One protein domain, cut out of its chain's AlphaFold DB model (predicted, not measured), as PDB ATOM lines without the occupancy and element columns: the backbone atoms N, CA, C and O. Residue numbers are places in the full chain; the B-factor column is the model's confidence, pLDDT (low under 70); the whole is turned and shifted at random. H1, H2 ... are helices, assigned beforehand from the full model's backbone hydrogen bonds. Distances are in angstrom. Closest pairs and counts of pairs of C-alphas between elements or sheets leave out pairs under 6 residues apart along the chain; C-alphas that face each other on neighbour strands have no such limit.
ATOM      1  N   GLY A   9      10.309   9.957 -39.410       86.62
ATOM      2  CA  GLY A   9      10.796   9.714 -40.770       86.62
ATOM      3  C   GLY A   9      10.192   8.474 -41.433       86.62
ATOM      4  O   GLY A   9       9.828   8.534 -42.599       86.62
ATOM      5  N   GLU A  10       9.954   7.386 -40.687       89.62
ATOM      6  CA  GLU A  10       9.242   6.213 -41.226       89.62
ATOM      7  C   GLU A  10       7.806   6.551 -41.635       89.62
ATOM      8  O   GLU A  10       7.299   6.013 -42.613       89.62
ATOM      9  N   THR A  11       7.135   7.427 -40.879       90.50
ATOM     10  CA  THR A  11       5.781   7.876 -41.222       90.50
ATOM     11  C   THR A  11       5.804   8.805 -42.438       90.50
ATOM     12  O   THR A  11       4.865   8.768 -43.229       90.50
ATOM     13  N   VAL A  12       6.875   9.584 -42.624       89.44
ATOM     14  CA  VAL A  12       7.062  10.429 -43.813       89.44
ATOM     15  C   VAL A  12       7.317   9.584 -45.060       89.44
ATOM     16  O   VAL A  12       6.500   9.620 -45.977       89.44
ATOM     17  N   ALA A  13       8.330   8.712 -45.034       91.75
ATOM     18  CA  ALA A  13       8.628   7.780 -46.125       91.75
ATOM     19  C   ALA A  13       7.413   6.907 -46.508       91.75
ATOM     20  O   ALA A  13       7.174   6.641 -47.685       91.75
ATOM     21  N   LEU A  14       6.602   6.504 -45.519       94.06
ATOM     22  CA  LEU A  14       5.351   5.777 -45.743       94.06
ATOM     23  C   LEU A  14       4.344   6.587 -46.568       94.06
ATOM     24  O   LEU A  14       3.785   6.047 -47.521       94.06
ATOM     25  N   ILE A  15       4.078   7.845 -46.198       92.06
ATOM     26  CA  ILE A  15       3.094   8.684 -46.900       92.06
ATOM     27  C   ILE A  15       3.622   9.123 -48.268       92.06
ATOM     28  O   ILE A  15       2.859   9.093 -49.235       92.06
ATOM     29  N   ASP A  16       4.911   9.440 -48.387       91.75
ATOM     30  CA  ASP A  16       5.527   9.829 -49.658       91.75
ATOM     31  C   ASP A  16       5.512   8.694 -50.691       91.75
ATOM     32  O   ASP A  16       5.225   8.946 -51.862       91.75
ATOM     33  N   ALA A  17       5.714   7.441 -50.266       93.31
ATOM     34  CA  ALA A  17       5.556   6.272 -51.133       93.31
ATOM     35  C   ALA A  17       4.078   5.936 -51.422       93.31
ATOM     36  O   ALA A  17       3.725   5.550 -52.539       93.31
ATOM     37  N   TRP A  18       3.194   6.085 -50.430       93.38
ATOM     38  CA  TRP A  18       1.772   5.737 -50.532       93.38
ATOM     39  C   TRP A  18       0.966   6.705 -51.418       93.38
ATOM     40  O   TRP A  18       0.200   6.268 -52.282       93.38
ATOM     41  N   ARG A  19       1.144   8.018 -51.227       89.19
ATOM     42  CA  ARG A  19       0.380   9.090 -51.889       89.19
ATOM     43  C   ARG A  19       0.345   8.982 -53.424       89.19
ATOM     44  O   ARG A  19      -0.758   9.021 -53.971       89.19
ATOM     45  N   PRO A  20       1.472   8.833 -54.155       87.50
ATOM     46  CA  PRO A  20       1.447   8.763 -55.619       87.50
ATOM     47  C   PRO A  20       0.812   7.474 -56.153       87.50
ATOM     48  O   PRO A  20       0.359   7.458 -57.294       87.50
ATOM     49  N   LEU A  21       0.763   6.394 -55.368       87.94
ATOM     50  CA  LEU A  21       0.068   5.160 -55.751       87.94
ATOM     51  C   LEU A  21      -1.444   5.302 -55.513       87.94
ATOM     52  O   LEU A  21      -2.246   4.981 -56.390       87.94
ATOM     53  N   TYR A  22      -1.843   5.863 -54.365       86.19
ATOM     54  CA  TYR A  22      -3.251   6.121 -54.048       86.19
ATOM     55  C   TYR A  22      -3.886   7.125 -55.021       86.19
ATOM     56  O   TYR A  22      -4.982   6.877 -55.522       86.19
ATOM     57  N   ASN A  23      -3.189   8.218 -55.354       83.31
ATOM     58  CA  ASN A  23      -3.703   9.228 -56.286       83.31
ATOM     59  C   ASN A  23      -3.893   8.674 -57.705       83.31
ATOM     60  O   ASN A  23      -4.908   8.978 -58.328       83.31
ATOM     61  N   ARG A  24      -2.992   7.805 -58.184       81.12
ATOM     62  CA  ARG A  24      -3.141   7.117 -59.479       81.12
ATOM     63  C   ARG A  24      -4.376   6.216 -59.515       81.12
ATOM     64  O   ARG A  24      -5.251   6.409 -60.358       81.12
ATOM     65  N   ARG A  25      -4.533   5.320 -58.529       78.25
ATOM     66  CA  ARG A  25      -5.722   4.445 -58.454       78.25
ATOM     67  C   ARG A  25      -7.027   5.220 -58.267       78.25
ATOM     68  O   ARG A  25      -8.037   4.859 -58.864       78.25
ATOM     69  N   ARG A  26      -7.011   6.317 -57.499       73.75
ATOM     70  CA  ARG A  26      -8.167   7.219 -57.343       73.75
ATOM     71  C   ARG A  26      -8.493   7.998 -58.624       73.75
ATOM     72  O   ARG A  26      -9.662   8.277 -58.865       73.75
ATOM     73  N   GLY A  27      -7.495   8.297 -59.457       69.19
ATOM     74  CA  GLY A  27      -7.668   8.840 -60.811       69.19
ATOM     75  C   GLY A  27      -8.213   7.831 -61.833       69.19
ATOM     76  O   GLY A  27      -8.372   8.173 -62.999       69.19
ATOM     77  N   GLY A  28      -8.501   6.593 -61.416       65.31
ATOM     78  CA  GLY A  28      -9.008   5.526 -62.279       65.31
ATOM     79  C   GLY A  28      -7.922   4.730 -63.008       65.31
ATOM     80  O   GLY A  28      -8.256   3.800 -63.747       65.31
ATOM     81  N   GLU A  29      -6.643   5.044 -62.781       64.88
ATOM     82  CA  GLU A  29      -5.516   4.322 -63.369       64.88
ATOM     83  C   GLU A  29      -5.446   2.900 -62.782       64.88
ATOM     84  O   GLU A  29      -5.343   2.692 -61.570       64.88
ATOM     85  N   CYS A  30      -5.545   1.903 -63.659       60.72
ATOM     86  CA  CYS A  30      -5.396   0.490 -63.328       60.72
ATOM     87  C   CYS A  30      -4.208  -0.064 -64.097       60.72
ATOM     88  O   CYS A  30      -4.137   0.124 -65.312       60.72
ATOM     89  N   ASP A  31      -3.328  -0.800 -63.422       59.62
ATOM     90  CA  ASP A  31      -2.215  -1.459 -64.098       59.62
ATOM     91  C   ASP A  31      -2.746  -2.418 -65.162       59.62
ATOM     92  O   ASP A  31      -3.743  -3.121 -64.960       59.62
ATOM     93  N   VAL A  32      -2.040  -2.479 -66.291       55.22
ATOM     94  CA  VAL A  32      -2.379  -3.339 -67.435       55.22
ATOM     95  C   VAL A  32      -2.560  -4.801 -66.998       55.22
ATOM     96  O   VAL A  32      -3.434  -5.503 -67.507       55.22
ATOM     97  N   TRP A  33      -1.796  -5.225 -65.990       55.19
ATOM     98  CA  TRP A  33      -1.783  -6.571 -65.418       55.19
ATOM     99  C   TRP A  33      -2.970  -6.906 -64.501       55.19
ATOM    100  O   TRP A  33      -3.189  -8.083 -64.225       55.19
ATOM    101  N   VAL A  34      -3.772  -5.927 -64.055       59.94
ATOM    102  CA  VAL A  34      -4.991  -6.217 -63.277       59.94
ATOM    103  C   VAL A  34      -6.017  -6.897 -64.196       59.94
ATOM    104  O   VAL A  34      -6.400  -6.293 -65.207       59.94
ATOM    105  N   PRO A  35      -6.518  -8.108 -63.868       61.38
ATOM    106  CA  PRO A  35      -7.527  -8.796 -64.671       61.38
ATOM    107  C   PRO A  35      -8.780  -7.940 -64.895       61.38
ATOM    108  O   PRO A  35      -9.229  -7.227 -63.995       61.38
ATOM    109  N   ALA A  36      -9.368  -7.997 -66.095       64.94
ATOM    110  CA  ALA A  36     -10.429  -7.071 -66.511       64.94
ATOM    111  C   ALA A  36     -11.645  -7.044 -65.559       64.94
ATOM    112  O   ALA A  36     -12.188  -5.974 -65.285       64.94
ATOM    113  N   ASN A  37     -12.009  -8.195 -64.984       64.38
ATOM    114  CA  ASN A  37     -13.065  -8.338 -63.975       64.38
ATOM    115  C   ASN A  37     -12.741  -7.662 -62.624       64.38
ATOM    116  O   ASN A  37     -13.655  -7.298 -61.886       64.38
ATOM    117  N   GLN A  38     -11.464  -7.449 -62.300       59.22
ATOM    118  CA  GLN A  38     -11.021  -6.747 -61.090       59.22
ATOM    119  C   GLN A  38     -10.820  -5.239 -61.317       59.22
ATOM    120  O   GLN A  38     -10.956  -4.464 -60.368       59.22
ATOM    121  N   ARG A  39     -10.593  -4.786 -62.563       66.31
ATOM    122  CA  ARG A  39     -10.402  -3.355 -62.900       66.31
ATOM    123  C   ARG A  39     -11.580  -2.467 -62.495       66.31
ATOM    124  O   ARG A  39     -11.378  -1.301 -62.171       66.31
ATOM    125  N   SER A  40     -12.812  -2.975 -62.515       60.62
ATOM    126  CA  SER A  40     -13.985  -2.207 -62.060       60.62
ATOM    127  C   SER A  40     -13.996  -2.021 -60.539       60.62
ATOM    128  O   SER A  40     -14.315  -0.937 -60.063       60.62
ATOM    129  N   ARG A  41     -13.568  -3.039 -59.777       57.34
ATOM    130  CA  ARG A  41     -13.453  -2.977 -58.310       57.34
ATOM    131  C   ARG A  41     -12.268  -2.119 -57.859       57.34
ATOM    132  O   ARG A  41     -12.388  -1.382 -56.884       57.34
ATOM    133  N   ALA A  42     -11.152  -2.174 -58.588       56.62
ATOM    134  CA  ALA A  42     -10.001  -1.296 -58.374       56.62
ATOM    135  C   ALA A  42     -10.382   0.183 -58.585       56.62
ATOM    136  O   ALA A  42     -10.120   1.010 -57.712       56.62
ATOM    137  N   ARG A  43     -11.102   0.492 -59.678       60.16
ATOM    138  CA  ARG A  43     -11.651   1.835 -59.943       60.16
ATOM    139  C   ARG A  43     -12.674   2.291 -58.900       60.16
ATOM    140  O   ARG A  43     -12.626   3.444 -58.494       60.16
ATOM    141  N   SER A  44     -13.582   1.419 -58.451       53.69
ATOM    142  CA  SER A  44     -14.658   1.820 -57.529       53.69
ATOM    143  C   SER A  44     -14.223   1.991 -56.072       53.69
ATOM    144  O   SER A  44     -14.865   2.735 -55.338       53.69
ATOM    145  N   THR A  45     -13.154   1.319 -55.636       57.28
ATOM    146  CA  THR A  45     -12.687   1.392 -54.237       57.28
ATOM    147  C   THR A  45     -11.501   2.328 -54.023       57.28
ATOM    148  O   THR A  45     -11.238   2.702 -52.881       57.28
ATOM    149  N   GLY A  46     -10.744   2.680 -55.074       61.22
ATOM    150  CA  GLY A  46      -9.479   3.419 -54.931       61.22
ATOM    151  C   GLY A  46      -8.473   2.711 -54.009       61.22
ATOM    152  O   GLY A  46      -7.586   3.349 -53.435       61.22
ATOM    153  N   ALA A  47      -8.653   1.403 -53.802       71.06
ATOM    154  CA  ALA A  47      -7.885   0.609 -52.864       71.06
ATOM    155  C   ALA A  47      -6.579   0.141 -53.506       71.06
ATOM    156  O   ALA A  47      -6.539  -0.295 -54.656       71.06
ATOM    157  N   LEU A  48      -5.508   0.219 -52.725       80.50
ATOM    158  CA  LEU A  48      -4.190  -0.263 -53.110       80.50
ATOM    159  C   LEU A  48      -4.138  -1.788 -53.018       80.50
ATOM    160  O   LEU A  48      -4.605  -2.384 -52.043       80.50
ATOM    161  N   VAL A  49      -3.553  -2.396 -54.040       83.38
ATOM    162  CA  VAL A  49      -3.378  -3.837 -54.200       83.38
ATOM    163  C   VAL A  49      -2.164  -4.291 -53.377       83.38
ATOM    164  O   VAL A  49      -1.313  -3.495 -52.975       83.38
ATOM    165  N   GLY A  50      -2.054  -5.593 -53.106       83.75
ATOM    166  CA  GLY A  50      -0.932  -6.155 -52.348       83.75
ATOM    167  C   GLY A  50       0.454  -5.896 -52.963       83.75
ATOM    168  O   GLY A  50       1.440  -5.934 -52.228       83.75
ATOM    169  N   GLU A  51       0.547  -5.633 -54.273       85.62
ATOM    170  CA  GLU A  51       1.772  -5.157 -54.940       85.62
ATOM    171  C   GLU A  51       2.173  -3.751 -54.482       85.62
ATOM    172  O   GLU A  51       3.320  -3.545 -54.090       85.62
ATOM    173  N   ASP A  52       1.239  -2.795 -54.465       88.75
ATOM    174  CA  ASP A  52       1.530  -1.422 -54.042       88.75
ATOM    175  C   ASP A  52       2.006  -1.395 -52.594       88.75
ATOM    176  O   ASP A  52       2.990  -0.741 -52.263       88.75
ATOM    177  N   TRP A  53       1.336  -2.149 -51.716       92.56
ATOM    178  CA  TRP A  53       1.726  -2.234 -50.311       92.56
ATOM    179  C   TRP A  53       3.101  -2.884 -50.122       92.56
ATOM    180  O   TRP A  53       3.799  -2.542 -49.164       92.56
ATOM    181  N   ARG A  54       3.515  -3.783 -51.028       92.31
ATOM    182  CA  ARG A  54       4.893  -4.294 -51.092       92.31
ATOM    183  C   ARG A  54       5.865  -3.188 -51.515       92.31
ATOM    184  O   ARG A  54       6.837  -2.979 -50.801       92.31
ATOM    185  N   ALA A  55       5.574  -2.428 -52.573       91.00
ATOM    186  CA  ALA A  55       6.411  -1.301 -53.006       91.00
ATOM    187  C   ALA A  55       6.558  -0.214 -51.918       91.00
ATOM    188  O   ALA A  55       7.666   0.246 -51.641       91.00
ATOM    189  N   VAL A  56       5.464   0.132 -51.231       93.81
ATOM    190  CA  VAL A  56       5.456   1.052 -50.082       93.81
ATOM    191  C   VAL A  56       6.316   0.517 -48.933       93.81
ATOM    192  O   VAL A  56       7.082   1.271 -48.337       93.81
ATOM    193  N   ALA A  57       6.236  -0.781 -48.619       94.25
ATOM    194  CA  ALA A  57       7.100  -1.389 -47.607       94.25
ATOM    195  C   ALA A  57       8.581  -1.360 -48.008       94.25
ATOM    196  O   ALA A  57       9.417  -1.049 -47.165       94.25
ATOM    197  N   THR A  58       8.908  -1.606 -49.282       95.19
ATOM    198  CA  THR A  58      10.280  -1.482 -49.797       95.19
ATOM    199  C   THR A  58      10.823  -0.066 -49.608       95.19
ATOM    200  O   THR A  58      11.935   0.079 -49.111       95.19
ATOM    201  N   ALA A  59      10.039   0.977 -49.904       93.31
ATOM    202  CA  ALA A  59      10.457   2.367 -49.693       93.31
ATOM    203  C   ALA A  59      10.695   2.699 -48.204       93.31
ATOM    204  O   ALA A  59      11.725   3.271 -47.849       93.31
ATOM    205  N   VAL A  60       9.790   2.276 -47.310       94.38
ATOM    206  CA  VAL A  60       9.962   2.455 -45.853       94.38
ATOM    207  C   VAL A  60      11.177   1.680 -45.329       94.38
ATOM    208  O   VAL A  60      11.889   2.174 -44.454       94.38
ATOM    209  N   ASN A  61      11.441   0.484 -45.856       93.12
ATOM    210  CA  ASN A  61      12.616  -0.304 -45.491       93.12
ATOM    211  C   ASN A  61      13.917   0.287 -46.056       93.12
ATOM    212  O   ASN A  61      14.918   0.254 -45.349       93.12
ATOM    213  N   GLY A  62      13.890   0.904 -47.242       92.62
ATOM    214  CA  GLY A  62      15.000   1.698 -47.783       92.62
ATOM    215  C   GLY A  62      15.396   2.824 -46.826       92.62
ATOM    216  O   GLY A  62      16.525   2.841 -46.331       92.62
ATOM    217  N   PHE A  63      14.426   3.653 -46.424       91.50
ATOM    218  CA  PHE A  63      14.639   4.681 -45.401       91.50
ATOM    219  C   PHE A  63      15.199   4.100 -44.090       91.50
ATOM    220  O   PHE A  63      16.121   4.661 -43.502       91.50
ATOM    221  N   ARG A  64      14.688   2.946 -43.624       91.00
ATOM    222  CA  ARG A  64      15.231   2.270 -42.429       91.00
ATOM    223  C   ARG A  64      16.694   1.871 -42.606       91.00
ATOM    224  O   ARG A  64      17.480   2.137 -41.700       91.00
ATOM    225  N   THR A  65      17.072   1.306 -43.754       91.12
ATOM    226  CA  THR A  65      18.469   0.941 -44.031       91.12
ATOM    227  C   THR A  65      19.393   2.159 -44.105       91.12
ATOM    228  O   THR A  65      20.496   2.101 -43.564       91.12
ATOM    229  N   GLU A  66      18.931   3.288 -44.653       89.44
ATOM    230  CA  GLU A  66      19.676   4.561 -44.658       89.44
ATOM    231  C   GLU A  66      19.969   5.058 -43.233       89.44
ATOM    232  O   GLU A  66      21.099   5.439 -42.923       89.44
ATOM    233  N   ILE A  67      18.987   4.971 -42.324       88.00
ATOM    234  CA  ILE A  67      19.168   5.304 -40.898       88.00
ATOM    235  C   ILE A  67      19.745   4.150 -40.056       88.00
ATOM    236  O   ILE A  67      19.687   4.203 -38.826       88.00
ATOM    237  N   LYS A  68      20.333   3.129 -40.700       90.75
ATOM    238  CA  LYS A  68      21.001   1.969 -40.075       90.75
ATOM    239  C   LYS A  68      20.100   1.152 -39.133       90.75
ATOM    240  O   LYS A  68      20.544   0.688 -38.085       90.75
ATOM    241  N   LEU A  69      18.834   0.977 -39.509       86.19
ATOM    242  CA  LEU A  69      17.868   0.089 -38.858       86.19
ATOM    243  C   LEU A  69      17.494  -1.090 -39.766       86.19
ATOM    244  O   LEU A  69      17.403  -0.944 -40.984       86.19
ATOM    245  N   ASP A  70      17.172  -2.233 -39.159       84.50
ATOM    246  CA  ASP A  70      16.815  -3.464 -39.880       84.50
ATOM    247  C   ASP A  70      15.562  -3.286 -40.765       84.50
ATOM    248  O   ASP A  70      14.589  -2.677 -40.300       84.50
ATOM    249  N   PRO A  71      15.512  -3.824 -41.997       83.62
ATOM    250  CA  PRO A  71      14.395  -3.670 -42.943       83.62
ATOM    251  C   PRO A  71      13.148  -4.527 -42.600       83.62
ATOM    252  O   PRO A  71      12.590  -5.230 -43.439       83.62
ATOM    253  N   ASP A  72      12.675  -4.441 -41.354       87.12
ATOM    254  CA  ASP A  72      11.652  -5.325 -40.772       87.12
ATOM    255  C   ASP A  72      10.187  -4.871 -40.977       87.12
ATOM    256  O   ASP A  72       9.274  -5.437 -40.365       87.12
ATOM    257  N   ARG A  73       9.900  -3.829 -41.774       87.25
ATOM    258  CA  ARG A  73       8.508  -3.370 -41.964       87.25
ATOM    259  C   ARG A  73       7.796  -4.218 -43.008       87.25
ATOM    260  O   ARG A  73       8.113  -4.180 -44.196       87.25
ATOM    261  N   ALA A  74       6.777  -4.950 -42.570       92.06
ATOM    262  CA  ALA A  74       5.923  -5.731 -43.457       92.06
ATOM    263  C   ALA A  74       4.858  -4.856 -44.142       92.06
ATOM    264  O   ALA A  74       4.288  -3.953 -43.528       92.06
ATOM    265  N   HIS A  75       4.470  -5.203 -45.372       91.94
ATOM    266  CA  HIS A  75       3.405  -4.512 -46.118       91.94
ATOM    267  C   HIS A  75       2.081  -4.391 -45.331       91.94
ATOM    268  O   HIS A  75       1.468  -3.325 -45.309       91.94
ATOM    269  N   LYS A  76       1.692  -5.428 -44.568       92.31
ATOM    270  CA  LYS A  76       0.511  -5.400 -43.676       92.31
ATOM    271  C   LYS A  76       0.646  -4.454 -42.473       92.31
ATOM    272  O   LYS A  76      -0.362  -4.132 -41.846       92.31
ATOM    273  N   GLN A  77       1.859  -4.061 -42.080       92.12
ATOM    274  CA  GLN A  77       2.077  -3.030 -41.057       92.12
ATOM    275  C   GLN A  77       1.960  -1.636 -41.673       92.12
ATOM    276  O   GLN A  77       1.304  -0.781 -41.084       92.12
ATOM    277  N   CYS A  78       2.523  -1.430 -42.870       92.50
ATOM    278  CA  CYS A  78       2.374  -0.196 -43.645       92.50
ATOM    279  C   CYS A  78       0.895   0.111 -43.923       92.50
ATOM    280  O   CYS A  78       0.428   1.202 -43.598       92.50
ATOM    281  N   GLN A  79       0.133  -0.880 -44.398       93.19
ATOM    282  CA  GLN A  79      -1.316  -0.772 -44.604       93.19
ATOM    283  C   GLN A  79      -2.052  -0.349 -43.319       93.19
ATOM    284  O   GLN A  79      -2.651   0.725 -43.275       93.19
ATOM    285  N   ARG A  80      -1.916  -1.125 -42.230       91.88
ATOM    286  CA  ARG A  80      -2.550  -0.824 -40.928       91.88
ATOM    287  C   ARG A  80      -2.093   0.497 -40.305       91.88
ATOM    288  O   ARG A  80      -2.748   1.016 -39.398       91.88
ATOM    289  N   ARG A  81      -0.941   1.037 -40.710       91.44
ATOM    290  CA  ARG A  81      -0.474   2.363 -40.291       91.44
ATOM    291  C   ARG A  81      -1.174   3.460 -41.090       91.44
ATOM    292  O   ARG A  81      -1.667   4.396 -40.467       91.44
ATOM    293  N   VAL A  82      -1.281   3.326 -42.412       90.81
ATOM    294  CA  VAL A  82      -2.025   4.279 -43.253       90.81
ATOM    295  C   VAL A  82      -3.515   4.284 -42.915       90.81
ATOM    296  O   VAL A  82      -4.086   5.359 -42.792       90.81
ATOM    297  N   GLU A  83      -4.145   3.132 -42.681       90.25
ATOM    298  CA  GLU A  83      -5.557   3.051 -42.262       90.25
ATOM    299  C   GLU A  83      -5.805   3.813 -40.946       90.25
ATOM    300  O   GLU A  83      -6.729   4.623 -40.856       90.25
ATOM    301  N   ARG A  84      -4.909   3.657 -39.957       89.19
ATOM    302  CA  ARG A  84      -4.937   4.428 -38.699       89.19
ATOM    303  C   ARG A  84      -4.726   5.934 -38.902       89.19
ATOM    304  O   ARG A  84      -5.259   6.718 -38.122       89.19
ATOM    305  N   LEU A  85      -3.965   6.352 -39.916       89.25
ATOM    306  CA  LEU A  85      -3.801   7.768 -40.270       89.25
ATOM    307  C   LEU A  85      -5.039   8.302 -41.007       89.25
ATOM    308  O   LEU A  85      -5.537   9.367 -40.646       89.25
ATOM    309  N   LYS A  86      -5.596   7.549 -41.967       88.81
ATOM    310  CA  LYS A  86      -6.841   7.889 -42.678       88.81
ATOM    311  C   LYS A  86      -7.996   8.120 -41.709       88.81
ATOM    312  O   LYS A  86      -8.702   9.109 -41.842       88.81
ATOM    313  N   SER A  87      -8.138   7.261 -40.698       86.06
ATOM    314  CA  SER A  87      -9.164   7.400 -39.658       86.06
ATOM    315  C   SER A  87      -9.015   8.656 -38.783       86.06
ATOM    316  O   SER A  87      -9.955   8.983 -38.067       86.06
ATOM    317  N   ARG A  88      -7.853   9.327 -38.786       85.06
ATOM    318  CA  ARG A  88      -7.571  10.510 -37.949       85.06
ATOM    319  C   ARG A  88      -7.548  11.826 -38.722       85.06
ATOM    320  O   ARG A  88      -7.938  12.843 -38.169       85.06
ATOM    321  N   PHE A  89      -7.070  11.807 -39.965       84.06
ATOM    322  CA  PHE A  89      -6.857  13.009 -40.785       84.06
ATOM    323  C   PHE A  89      -7.724  13.030 -42.055       84.06
ATOM    324  O   PHE A  89      -7.736  14.009 -42.793       84.06
ATOM    325  N   GLY A  90      -8.452  11.948 -42.342       84.00
ATOM    326  CA  GLY A  90      -9.117  11.748 -43.625       84.00
ATOM    327  C   GLY A  90      -8.132  11.351 -44.728       84.00
ATOM    328  O   GLY A  90      -6.956  11.720 -44.737       84.00
ATOM    329  N   ASP A  91      -8.605  10.579 -45.701       82.19
ATOM    330  CA  ASP A  91      -7.764  10.149 -46.819       82.19
ATOM    331  C   ASP A  91      -7.472  11.272 -47.819       82.19
ATOM    332  O   ASP A  91      -6.360  11.348 -48.337       82.19
ATOM    333  N   LYS A  92      -8.428  12.187 -48.022       80.81
ATOM    334  CA  LYS A  92      -8.262  13.390 -48.851       80.81
ATOM    335  C   LYS A  92      -7.100  14.275 -48.377       80.81
ATOM    336  O   LYS A  92      -6.325  14.707 -49.223       80.81
ATOM    337  N   GLN A  93      -6.941  14.506 -47.067       81.25
ATOM    338  CA  GLN A  93      -5.862  15.360 -46.542       81.25
ATOM    339  C   GLN A  93      -4.483  14.696 -46.660       81.25
ATOM    340  O   GLN A  93      -3.515  15.345 -47.046       81.25
ATOM    341  N   LEU A  94      -4.388  13.387 -46.398       83.00
ATOM    342  CA  LEU A  94      -3.143  12.627 -46.591       83.00
ATOM    343  C   LEU A  94      -2.734  12.540 -48.072       83.00
ATOM    344  O   LEU A  94      -1.556  12.409 -48.393       83.00
ATOM    345  N   ALA A  95      -3.710  12.600 -48.981       81.88
ATOM    346  CA  ALA A  95      -3.493  12.580 -50.422       81.88
ATOM    347  C   ALA A  95      -3.020  13.928 -51.004       81.88
ATOM    348  O   ALA A  95      -2.412  13.948 -52.081       81.88
ATOM    349  N   THR A  96      -3.282  15.045 -50.315       80.50
ATOM    350  CA  THR A  96      -2.871  16.396 -50.736       80.50
ATOM    351  C   THR A  96      -1.434  16.739 -50.324       80.50
ATOM    352  O   THR A  96      -1.002  16.349 -49.242       80.50
ATOM    353  N   PRO A  97      -0.677  17.530 -51.114       71.56
ATOM    354  CA  PRO A  97       0.670  17.979 -50.738       71.56
ATOM    355  C   PRO A  97       0.740  18.761 -49.416       71.56
ATOM    356  O   PRO A  97       1.758  18.707 -48.736       71.56
ATOM    357  N   SER A  98      -0.342  19.427 -49.006       70.75
ATOM    358  CA  SER A  98      -0.444  20.152 -47.730       70.75
ATOM    359  C   SER A  98      -0.305  19.270 -46.481       70.75
ATOM    360  O   SER A  98      -0.112  19.805 -45.389       70.75
ATOM    361  N   TRP A  99      -0.335  17.936 -46.614       73.69
ATOM    362  CA  TRP A  99      -0.142  17.006 -45.498       73.69
ATOM    363  C   TRP A  99       1.180  17.241 -44.735       73.69
ATOM    364  O   TRP A  99       1.238  16.997 -43.529       73.69
ATOM    365  N   TYR A 100       2.215  17.789 -45.394       69.56
ATOM    366  CA  TYR A 100       3.482  18.161 -44.750       69.56
ATOM    367  C   TYR A 100       3.302  19.174 -43.605       69.56
ATOM    368  O   TYR A 100       4.014  19.087 -42.605       69.56
ATOM    369  N   GLY A 101       2.302  20.063 -43.674       67.44
ATOM    370  CA  GLY A 101       1.959  20.981 -42.578       67.44
ATOM    371  C   GLY A 101       1.479  20.264 -41.307       67.44
ATOM    372  O   GLY A 101       1.628  20.782 -40.202       67.44
ATOM    373  N   PHE A 102       0.982  19.031 -41.442       62.06
ATOM    374  CA  PHE A 102       0.555  18.181 -40.329       62.06
ATOM    375  C   PHE A 102       1.661  17.240 -39.834       62.06
ATOM    376  O   PHE A 102       1.487  16.622 -38.782       62.06
ATOM    377  N   VAL A 103       2.817  17.148 -40.510       65.50
ATOM    378  CA  VAL A 103       3.953  16.310 -40.073       65.50
ATOM    379  C   VAL A 103       4.338  16.571 -38.611       65.50
ATOM    380  O   VAL A 103       4.450  15.585 -37.880       65.50
ATOM    381  N   PRO A 104       4.448  17.818 -38.103       60.56
ATOM    382  CA  PRO A 104       4.728  18.055 -36.685       60.56
ATOM    383  C   PRO A 104       3.682  17.423 -35.751       60.56
ATOM    384  O   PRO A 104       4.039  16.791 -34.755       60.56
ATOM    385  N   VAL A 105       2.394  17.530 -36.096       59.91
ATOM    386  CA  VAL A 105       1.269  16.980 -35.320       59.91
ATOM    387  C   VAL A 105       1.265  15.448 -35.364       59.91
ATOM    388  O   VAL A 105       1.130  14.798 -34.325       59.91
ATOM    389  N   VAL A 106       1.477  14.854 -36.540       59.81
ATOM    390  CA  VAL A 106       1.564  13.397 -36.735       59.81
ATOM    391  C   VAL A 106       2.767  12.815 -35.981       59.81
ATOM    392  O   VAL A 106       2.638  11.789 -35.304       59.81
ATOM    393  N   CYS A 107       3.927  13.473 -36.043       62.56
ATOM    394  CA  CYS A 107       5.150  13.019 -35.381       62.56
ATOM    395  C   CYS A 107       5.033  13.080 -33.852       62.56
ATOM    396  O   CYS A 107       5.325  12.083 -33.187       62.56
ATOM    397  N   ASN A 108       4.539  14.197 -33.300       52.91
ATOM    398  CA  ASN A 108       4.329  14.344 -31.854       52.91
ATOM    399  C   ASN A 108       3.326  13.301 -31.313       52.91
ATOM    400  O   ASN A 108       3.565  12.717 -30.263       52.91
ATOM    401  N   ASN A 109       2.254  12.993 -32.056       49.53
ATOM    402  CA  ASN A 109       1.268  11.976 -31.659       49.53
ATOM    403  C   ASN A 109       1.747  10.520 -31.827       49.53
ATOM    404  O   ASN A 109       1.096   9.597 -31.339       49.53
ATOM    405  N   THR A 110       2.857  10.290 -32.533       50.41
ATOM    406  CA  THR A 110       3.417   8.940 -32.724       50.41
ATOM    407  C   THR A 110       4.480   8.617 -31.671       50.41
ATOM    408  O   THR A 110       4.567   7.482 -31.196       50.41
ATOM    409  N   ALA A 111       5.244   9.620 -31.241       44.09
ATOM    410  CA  ALA A 111       6.139   9.525 -30.097       44.09
ATOM    411  C   ALA A 111       5.365   9.788 -28.791       44.09
ATOM    412  O   ALA A 111       5.429  10.884 -28.243       44.09
ATOM    413  N   GLY A 112       4.645   8.768 -28.293       37.50
ATOM    414  CA  GLY A 112       3.917   8.832 -27.016       37.50
ATOM    415  C   GLY A 112       4.768   9.485 -25.919       37.50
ATOM    416  O   GLY A 112       5.891   9.035 -25.668       37.50
TER     417      GLY A 112
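What this domain is: This is residues 9 to 112 of the 330 residues of a protein of Miscanthus lutarioriparius (UniProt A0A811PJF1). The long helix H1 runs through the middle, with H3 beside it, H4 crossing it, and H5 and H6 on the side away from H3; H2 lies beyond one end of H1. The printed part has 104 residues with six named helices, H1 to H6, and is all helix, compact with a radius of gyration of the C-alphas of 14.3 A, and spans 43 by 28 by 19 A.

Where its parts are: H1, residues 9 to 26, starts at C-alpha 9 (10.796, 9.714, -40.770), is 25.3 A long and has a kink of 30 degrees near residue 20. H2 is residues 36 to 45, 15.1 A; H3 50 to 66, 24.5 A; H4 75 to 89, 21.0 A; H5 91 to 95, 6.1 A; H6 97 to 110, 20.3 A, ending at C-alpha 110 (3.417, 8.940, -32.724).

How they stand to each other: The hub H1 touches H3 at a shallow tilt of 26 degrees, opposite ways, the closest C-alphas, of Ala 17 and Val 56, 5.3 A apart. Every O i to N i+4 pair is within hydrogen-bond range in H3 and H5, against 12 of 14 in H1, 4 of 6 in H2, 10 of 11 in H4 and 6 of 10 in H6.

The domain as a whole: The printed part has no cut; pLDDT is under 70 at residues 27 to 46 and 100 to 112.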